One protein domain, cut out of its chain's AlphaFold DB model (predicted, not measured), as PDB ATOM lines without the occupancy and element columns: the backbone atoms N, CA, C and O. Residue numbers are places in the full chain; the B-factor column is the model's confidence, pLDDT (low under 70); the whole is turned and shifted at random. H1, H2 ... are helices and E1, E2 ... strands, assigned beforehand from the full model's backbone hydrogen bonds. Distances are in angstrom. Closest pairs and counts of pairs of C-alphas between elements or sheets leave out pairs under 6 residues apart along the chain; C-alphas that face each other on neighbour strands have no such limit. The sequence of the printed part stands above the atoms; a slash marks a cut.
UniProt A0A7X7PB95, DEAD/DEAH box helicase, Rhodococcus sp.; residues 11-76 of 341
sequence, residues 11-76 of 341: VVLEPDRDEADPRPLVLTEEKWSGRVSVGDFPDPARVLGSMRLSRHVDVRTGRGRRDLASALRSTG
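AT A GLANCE: This is residues 11 to 76 of the 341 residues of the protein "DEAD/DEAH box helicase" of Rhodococcus sp. (UniProt A0A7X7PB95). The domain has little regular structure: a small sheet of three strands has one helix, H1, at one end, and a wide loop, residues 36 to 61, runs round from E3 to H1, with residues 40 to 46 sticking out. The 66 printed residues hold E1, E2, E3 and H1 in that order, 24 residues in a mixed class. The whole is compact, radius of gyration of the C-alphas 12.2 A, spanning 33 by 24 by 19 A.

HOW THE PARTS SIT: E1, residues 11 to 14, E2, residues 25 to 28, and E3, residues 33 to 35, form a meander, each strand the antiparallel neighbour of the one before. In hairpin E1 and E2, N 11 and O 27 are within hydrogen-bond range at 2.9 A; in hairpin E2 and E3, N 26 and O 34, 2.9 A. H1, residues 62 to 74, only grazes the sheet; its closest C-alphas to E2 are Ala 69 and Thr 28, 6.6 A. Every O i to N i+4 pair in H1 is within range.

IN THESE COORDINATES: E1 starts at C-alpha 11 (69.007, 196.277, -31.756); H1, 18.5 A long, ends at C-alpha 74 (77.427, 187.188, -33.569).

THE WHOLE: The printed part has no cut; the link E3 to H1 is long. No printed residue is under 70 in pLDDT.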
ATOM      1  N   VAL A  11      68.152 195.151 -31.395       91.06
ATOM      2  CA  VAL A  11      69.007 196.277 -31.756       91.06
ATOM      3  C   VAL A  11      68.142 197.430 -32.247       91.06
ATOM      4  O   VAL A  11      67.188 197.215 -32.996       91.06
ATOM      5  N   VAL A  12      68.472 198.648 -31.823       92.19
ATOM      6  CA  VAL A  12      67.867 199.876 -32.348       92.19
ATOM      7  C   VAL A  12      68.534 200.199 -33.680       92.19
ATOM      8  O   VAL A  12      69.755 200.321 -33.745       92.19
ATOM      9  N   LEU A  13      67.733 200.294 -34.737       90.62
ATOM     10  CA  LEU A  13      68.192 200.602 -36.090       90.62
ATOM     11  C   LEU A  13      68.051 202.089 -36.400       90.62
ATOM     12  O   LEU A  13      68.971 202.691 -36.945       90.62
ATOM     13  N   GLU A  14      66.921 202.677 -36.007       89.56
ATOM     14  CA  GLU A  14      66.660 204.107 -36.142       89.56
ATOM     15  C   GLU A  14      66.122 204.636 -34.808       89.56
ATOM     16  O   GLU A  14      65.102 204.126 -34.322       89.56
ATOM     17  N   PRO A  15      66.795 205.618 -34.181       88.75
ATOM     18  CA  PRO A  15      66.255 206.287 -33.011       88.75
ATOM     19  C   PRO A  15      65.073 207.168 -33.418       88.75
ATOM     20  O   PRO A  15      65.057 207.740 -34.509       88.75
ATOM     21  N   ASP A  16      64.113 207.309 -32.515       86.50
ATOM     22  CA  ASP A  16      63.078 208.330 -32.628       86.50
ATOM     23  C   ASP A  16      63.469 209.538 -31.773       86.50
ATOM     24  O   ASP A  16      64.057 209.363 -30.706       86.50
ATOM     25  N   ARG A  17      63.201 210.748 -32.267       83.44
ATOM     26  CA  ARG A  17      63.570 212.008 -31.595       83.44
ATOM     27  C   ARG A  17      62.393 212.670 -30.881       83.44
ATOM     28  O   ARG A  17      62.576 213.741 -30.315       83.44
ATOM     29  N   ASP A  18      61.215 212.058 -30.921       82.62
ATOM     30  CA  ASP A  18      60.072 212.492 -30.124       82.62
ATOM     31  C   ASP A  18      60.366 212.294 -28.623       82.62
ATOM     32  O   ASP A  18      60.639 211.177 -28.177       82.62
ATOM     33  N   GLU A  19      60.355 213.385 -27.852       77.38
ATOM     34  CA  GLU A  19      60.631 213.368 -26.410       77.38
ATOM     35  C   GLU A  19      59.440 212.867 -25.576       77.38
ATOM     36  O   GLU A  19      59.637 212.409 -24.448       77.38
ATOM     37  N   ALA A  20      58.214 212.936 -26.107       79.44
ATOM     38  CA  ALA A  20      56.991 212.603 -25.381       79.44
ATOM     39  C   ALA A  20      56.576 211.131 -25.556       79.44
ATOM     40  O   ALA A  20      56.161 210.496 -24.585       79.44
ATOM     41  N   ASP A  21      56.701 210.573 -26.766       82.00
ATOM     42  CA  ASP A  21      56.410 209.155 -27.056       82.00
ATOM     43  C   ASP A  21      57.387 208.584 -28.105       82.00
ATOM     44  O   ASP A  21      57.023 208.407 -29.271       82.00
ATOM     45  N   PRO A  22      58.646 208.283 -27.730       85.31
ATOM     46  CA  PRO A  22      59.643 207.794 -28.676       85.31
ATOM     47  C   PRO A  22      59.273 206.407 -29.216       85.31
ATOM     48  O   PRO A  22      59.102 205.450 -28.452       85.31
ATOM     49  N   ARG A  23      59.237 206.263 -30.549       90.50
ATOM     50  CA  ARG A  23      58.924 205.000 -31.240       90.50
ATOM     51  C   ARG A  23      60.069 204.501 -32.123       90.50
ATOM     52  O   ARG A  23      59.920 204.448 -33.352       90.50
ATOM     53  N   PRO A  24      61.218 204.112 -31.540       91.06
ATOM     54  CA  PRO A  24      62.382 203.683 -32.307       91.06
ATOM     55  C   PRO A  24      62.096 202.427 -33.133       91.06
ATOM     56  O   PRO A  24      61.363 201.528 -32.710       91.06
ATOM     57  N   LEU A  25      62.729 202.341 -34.304       91.06
ATOM     58  CA  LEU A  25      62.717 201.139 -35.133       91.06
ATOM     59  C   LEU A  25      63.735 200.142 -34.588       91.06
ATOM     60  O   LEU A  25      64.927 200.448 -34.491       91.06
ATOM     61  N   VAL A  26      63.283 198.929 -34.279       91.81
ATOM     62  CA  VAL A  26      64.140 197.868 -33.742       91.81
ATOM     63  C   VAL A  26      64.088 196.604 -34.591       91.81
ATOM     64  O   VAL A  26      63.108 196.352 -35.294       91.81
ATOM     65  N   LEU A  27      65.133 195.783 -34.489       91.31
ATOM     66  CA  LEU A  27      65.183 194.424 -35.025       91.31
ATOM     67  C   LEU A  27      65.535 193.431 -33.917       91.31
ATOM     68  O   LEU A  27      66.480 193.637 -33.160       91.31
ATOM     69  N   THR A  28      64.793 192.332 -33.860       89.88
ATOM     70  CA  THR A  28      65.012 191.224 -32.918       89.88
ATOM     71  C   THR A  28      65.854 190.104 -33.527       89.88
ATOM     72  O   THR A  28      65.952 189.960 -34.748       89.88
ATOM     73  N   GLU A  29      66.398 189.235 -32.675       86.75
ATOM     74  CA  GLU A  29      67.115 188.017 -33.098       86.75
ATOM     75  C   GLU A  29      66.245 187.054 -33.928       86.75
ATOM     76  O   GLU A  29      66.756 186.278 -34.738       86.75
ATOM     77  N   GLU A  30      64.920 187.142 -33.784       85.69
ATOM     78  CA  GLU A  30      63.937 186.358 -34.539       85.69
ATOM     79  C   GLU A  30      63.568 186.981 -35.896       85.69
ATOM     80  O   GLU A  30      62.636 186.523 -36.558       85.69
ATOM     81  N   LYS A  31      64.317 187.996 -36.355       88.25
ATOM     82  CA  LYS A  31      64.133 188.679 -37.654       88.25
ATOM     83  C   LYS A  31      62.847 189.511 -37.740       88.25
ATOM     84  O   LYS A  31      62.463 189.943 -38.831       88.25
ATOM     85  N   TRP A  32      62.171 189.749 -36.616       89.19
ATOM     86  CA  TRP A  32      61.079 190.716 -36.558       89.19
ATOM     87  C   TRP A  32      61.654 192.127 -36.473       89.19
ATOM     88  O   TRP A  32      62.534 192.376 -35.646       89.19
ATOM     89  N   SER A  33      61.146 193.021 -37.319       89.38
ATOM     90  CA  SER A  33      61.458 194.449 -37.320       89.38
ATOM     91  C   SER A  33      60.177 195.258 -37.183       89.38
ATOM     92  O   SER A  33      59.207 194.980 -37.892       89.38
ATOM     93  N   GLY A  34      60.192 196.279 -36.337       88.69
ATOM     94  CA  GLY A  34      59.049 197.161 -36.137       88.69
ATOM     95  C   GLY A  34      59.376 198.306 -35.190       88.69
ATOM     96  O   GLY A  34      60.428 198.313 -34.549       88.69
ATOM     97  N   ARG A  35      58.477 199.289 -35.131       90.00
ATOM     98  CA  ARG A  35      58.554 200.361 -34.139       90.00
ATOM     99  C   ARG A  35      57.973 199.875 -32.818       90.00
ATOM    100  O   ARG A  35      56.958 199.183 -32.822       90.00
ATOM    101  N   VAL A  36      58.633 200.218 -31.718       87.25
ATOM    102  CA  VAL A  36      58.213 199.859 -30.356       87.25
ATOM    103  C   VAL A  36      57.925 201.121 -29.560       87.25
ATOM    104  O   VAL A  36      58.663 202.090 -29.672       87.25
ATOM    105  N   SER A  37      56.859 201.104 -28.774       86.19
ATOM    106  CA  SER A  37      56.422 202.188 -27.888       86.19
ATOM    107  C   SER A  37      56.738 201.862 -26.430       86.19
ATOM    108  O   SER A  37      57.058 200.719 -26.100       86.19
ATOM    109  N   VAL A  38      56.583 202.828 -25.520       81.00
ATOM    110  CA  VAL A  38      56.746 202.596 -24.070       81.00
ATOM    111  C   VAL A  38      55.802 201.496 -23.553       81.00
ATOM    112  O   VAL A  38      56.201 200.686 -22.715       81.00
ATOM    113  N   GLY A  39      54.586 201.398 -24.104       79.75
ATOM    114  CA  GLY A  39      53.587 200.388 -23.725       79.75
ATOM    115  C   GLY A  39      54.000 198.939 -24.015       79.75
ATOM    116  O   GLY A  39      53.473 198.008 -23.406       79.75
ATOM    117  N   ASP A  40      54.990 198.734 -24.884       79.50
ATOM    118  CA  ASP A  40      55.518 197.412 -25.225       79.50
ATOM    119  C   ASP A  40      56.477 196.854 -24.156       79.50
ATOM    120  O   ASP A  40      56.867 195.678 -24.199       79.50
ATOM    121  N   PHE A  41      56.867 197.669 -23.169       73.62
ATOM    122  CA  PHE A  41      57.858 197.329 -22.152       73.62
ATOM    123  C   PHE A  41      57.205 197.114 -20.780       73.62
ATOM    124  O   PHE A  41      56.944 198.069 -20.056       73.62
ATOM    125  N   PRO A  42      57.006 195.854 -20.341       70.50
ATOM    126  CA  PRO A  42      56.527 195.572 -18.985       70.50
ATOM    127  C   PRO A  42      57.602 195.829 -17.913       70.50
ATOM    128  O   PRO A  42      57.302 195.833 -16.725       70.50
ATOM    129  N   ASP A  43      58.861 195.965 -18.335       71.69
ATOM    130  CA  ASP A  43      60.038 196.290 -17.535       71.69
ATOM    131  C   ASP A  43      60.900 197.265 -18.365       71.69
ATOM    132  O   ASP A  43      61.020 197.033 -19.576       71.69
ATOM    133  N   PRO A  44      61.532 198.298 -17.768       76.44
ATOM    134  CA  PRO A  44      62.393 199.229 -18.498       76.44
ATOM    135  C   PRO A  44      63.480 198.515 -19.310       76.44
ATOM    136  O   PRO A  44      64.129 197.577 -18.833       76.44
ATOM    137  N   ALA A  45      63.685 198.961 -20.551       77.69
ATOM    138  CA  ALA A  45      64.735 198.434 -21.409       77.69
ATOM    139  C   ALA A  45      66.110 198.768 -20.822       77.69
ATOM    140  O   ALA A  45      66.382 199.912 -20.467       77.69
ATOM    141  N   ARG A  46      67.003 197.779 -20.756       82.06
ATOM    142  CA  ARG A  46      68.399 197.999 -20.378       82.06
ATOM    143  C   ARG A  46      69.274 197.902 -21.618       82.06
ATOM    144  O   ARG A  46      69.174 196.927 -22.359       82.06
ATOM    145  N   VAL A  47      70.154 198.880 -21.809       88.06
ATOM    146  CA  VAL A  47      71.202 198.812 -22.832       88.06
ATOM    147  C   VAL A  47      72.207 197.735 -22.422       88.06
ATOM    148  O   VAL A  47      72.762 197.788 -21.324       88.06
ATOM    149  N   LEU A  48      72.394 196.730 -23.279       87.56
ATOM    150  CA  LEU A  48      73.285 195.589 -23.022       87.56
ATOM    151  C   LEU A  48      74.615 195.680 -23.780       87.56
ATOM    152  O   LEU A  48      75.562 194.988 -23.424       87.56
ATOM    153  N   GLY A  49      74.692 196.529 -24.803       88.69
ATOM    154  CA  GLY A  49      75.885 196.741 -25.613       88.69
ATOM    155  C   GLY A  49      75.558 197.502 -26.894       88.69
ATOM    156  O   GLY A  49      74.452 198.024 -27.050       88.69
ATOM    157  N   SER A  50      76.516 197.539 -27.816       88.81
ATOM    158  CA  SER A  50      76.399 198.209 -29.113       88.81
ATOM    159  C   SER A  50      76.832 197.286 -30.248       88.81
ATOM    160  O   SER A  50      77.784 196.522 -30.095       88.81
ATOM    161  N   MET A  51      76.186 197.406 -31.405       88.62
ATOM    162  CA  MET A  51      76.535 196.690 -32.632       88.62
ATOM    163  C   MET A  51      76.771 197.697 -33.754       88.62
ATOM    164  O   MET A  51      76.011 198.653 -33.896       88.62
ATOM    165  N   ARG A  52      77.803 197.480 -34.574       86.69
ATOM    166  CA  ARG A  52      78.037 198.311 -35.757       86.69
ATOM    167  C   ARG A  52      77.059 197.923 -36.864       86.69
ATOM    168  O   ARG A  52      77.021 196.767 -37.276       86.69
ATOM    169  N   LEU A  53      76.307 198.900 -37.359       86.00
ATOM    170  CA  LEU A  53      75.414 198.732 -38.503       86.00
ATOM    171  C   LEU A  53      76.140 199.090 -39.809       86.00
ATOM    172  O   LEU A  53      77.062 199.914 -39.824       86.00
ATOM    173  N   SER A  54      75.740 198.456 -40.911       80.44
ATOM    174  CA  SER A  54      76.146 198.869 -42.258       80.44
ATOM    175  C   SER A  54      75.612 200.272 -42.565       80.44
ATOM    176  O   SER A  54      74.599 200.691 -42.011       80.44
ATOM    177  N   ARG A  55      76.258 201.003 -43.488       76.31
ATOM    178  CA  ARG A  55      75.762 202.329 -43.926       76.31
ATOM    179  C   ARG A  55      74.350 202.269 -44.520       76.31
ATOM    180  O   ARG A  55      73.624 203.249 -44.443       76.31
ATOM    181  N   HIS A  56      73.978 201.125 -45.092       80.75
ATOM    182  CA  HIS A  56      72.650 200.865 -45.632       80.75
ATOM    183  C   HIS A  56      72.043 199.689 -44.869       80.75
ATOM    184  O   HIS A  56      72.493 198.548 -45.020       80.75
ATOM    185  N   VAL A  57      71.071 199.978 -44.011       83.19
ATOM    186  CA  VAL A  57      70.347 198.977 -43.223       83.19
ATOM    187  C   VAL A  57      69.094 198.581 -44.001       83.19
ATOM    188  O   VAL A  57      68.177 199.383 -44.158       83.19
ATOM    189  N   ASP A  58      69.042 197.347 -44.503       84.44
ATOM    190  CA  ASP A  58      67.872 196.833 -45.223       84.44
ATOM    191  C   ASP A  58      66.965 196.009 -44.297       84.44
ATOM    192  O   ASP A  58      67.229 194.845 -43.991       84.44
ATOM    193  N   VAL A  59      65.862 196.624 -43.869       86.31
ATOM    194  CA  VAL A  59      64.794 195.968 -43.095       86.31
ATOM    195  C   VAL A  59      63.605 195.530 -43.951       86.31
ATOM    196  O   VAL A  59      62.729 194.815 -43.463       86.31
ATOM    197  N   ARG A  60      63.544 195.957 -45.220       83.88
ATOM    198  CA  ARG A  60      62.388 195.729 -46.101       83.88
ATOM    199  C   ARG A  60      62.423 194.328 -46.697       83.88
ATOM    200  O   ARG A  60      61.375 193.708 -46.877       83.88
ATOM    201  N   THR A  61      63.614 193.792 -46.951       86.50
ATOM    202  CA  THR A  61      63.758 192.442 -47.503       86.50
ATOM    203  C   THR A  61      63.900 191.372 -46.417       86.50
ATOM    204  O   THR A  61      64.379 191.595 -45.303       86.50
ATOM    205  N   GLY A  62      63.488 190.141 -46.732       85.69
ATOM    206  CA  GLY A  62      63.728 188.987 -45.857       85.69
ATOM    207  C   GLY A  62      65.208 188.582 -45.768       85.69
ATOM    208  O   GLY A  62      65.598 187.898 -44.824       85.69
ATOM    209  N   ARG A  63      66.044 188.979 -46.740       85.38
ATOM    210  CA  ARG A  63      67.498 188.756 -46.711       85.38
ATOM    211  C   ARG A  63      68.166 189.727 -45.735       85.38
ATOM    212  O   ARG A  63      68.767 189.253 -44.780       85.38
ATOM    213  N   GLY A  64      67.925 191.032 -45.867       87.38
ATOM    214  CA  GLY A  64      68.506 192.041 -44.976       87.38
ATOM    215  C   GLY A  64      68.167 191.816 -43.495       87.38
ATOM    216  O   GLY A  64      69.055 191.816 -42.643       87.38
ATOM    217  N   ARG A  65      66.912 191.459 -43.180       90.75
ATOM    218  CA  ARG A  65      66.513 191.088 -41.805       90.75
ATOM    219  C   ARG A  65      67.233 189.847 -41.267       90.75
ATOM    220  O   ARG A  65      67.512 189.779 -40.071       90.75
ATOM    221  N   ARG A  66      67.531 188.854 -42.119       89.19
ATOM    222  CA  ARG A  66      68.298 187.657 -41.722       89.19
ATOM    223  C   ARG A  66      69.750 187.998 -41.420       89.19
ATOM    224  O   ARG A  66      70.260 187.517 -40.410       89.19
ATOM    225  N   ASP A  67      70.368 188.824 -42.253       89.06
ATOM    226  CA  ASP A  67      71.775 189.199 -42.118       89.06
ATOM    227  C   ASP A  67      71.989 190.037 -40.853       89.06
ATOM    228  O   ASP A  67      72.864 189.729 -40.046       89.06
ATOM    229  N   LEU A  68      71.109 191.009 -40.594       90.56
ATOM    230  CA  LEU A  68      71.141 191.814 -39.370       90.56
ATOM    231  C   LEU A  68      70.862 190.985 -38.105       90.56
ATOM    232  O   LEU A  68      71.534 191.164 -37.091       90.56
ATOM    233  N   ALA A  69      69.917 190.040 -38.150       89.69
ATOM    234  CA  ALA A  69      69.672 189.130 -37.030       89.69
ATOM    235  C   ALA A  69      70.843 188.151 -36.809       89.69
ATOM    236  O   ALA A  69      71.086 187.701 -35.689       89.69
ATOM    237  N   SER A  70      71.578 187.794 -37.867       89.38
ATOM    238  CA  SER A  70      72.819 187.020 -37.761       89.38
ATOM    239  C   SER A  70      73.938 187.848 -37.130       89.38
ATOM    240  O   SER A  70      74.601 187.366 -36.216       89.38
ATOM    241  N   ALA A  71      74.094 189.103 -37.559       89.38
ATOM    242  CA  ALA A  71      75.055 190.042 -36.991       89.38
ATOM    243  C   ALA A  71      74.788 190.273 -35.494       89.38
ATOM    244  O   ALA A  71      75.713 190.181 -34.687       89.38
ATOM    245  N   LEU A  72      73.518 190.450 -35.110       89.44
ATOM    246  CA  LEU A  72      73.108 190.587 -33.710       89.44
ATOM    247  C   LEU A  72      73.517 189.366 -32.881       89.44
ATOM    248  O   LEU A  72      74.135 189.523 -31.831       89.44
ATOM    249  N   ARG A  73      73.275 188.152 -33.388       88.19
ATOM    250  CA  ARG A  73      73.680 186.909 -32.710       88.19
ATOM    251  C   ARG A  73      75.199 186.745 -32.615       88.19
ATOM    252  O   ARG A  73      75.690 186.225 -31.619       88.19
ATOM    253  N   SER A  74      75.957 187.229 -33.602       87.56
ATOM    254  CA  SER A  74      77.427 187.188 -33.569       87.56
ATOM    255  C   SER A  74      78.071 188.174 -32.588       87.56
ATOM    256  O   SER A  74      79.265 188.062 -32.333       87.56
ATOM    257  N   THR A  75      77.311 189.111 -32.002       86.81
ATOM    258  CA  THR A  75      77.855 190.044 -30.995       86.81
ATOM    259  C   THR A  75      78.240 189.362 -29.681       86.81
ATOM    260  O   THR A  75      78.967 189.948 -28.883       86.81
ATOM    261  N   GLY A  76      77.724 188.155 -29.414       82.75
ATOM    262  CA  GLY A  76      77.920 187.451 -28.144       82.75
ATOM    263  C   GLY A  76      77.186 188.082 -26.952       82.75
ATOM    264  O   GLY A  76      77.274 187.572 -25.831       82.75
TER     265      GLY A  76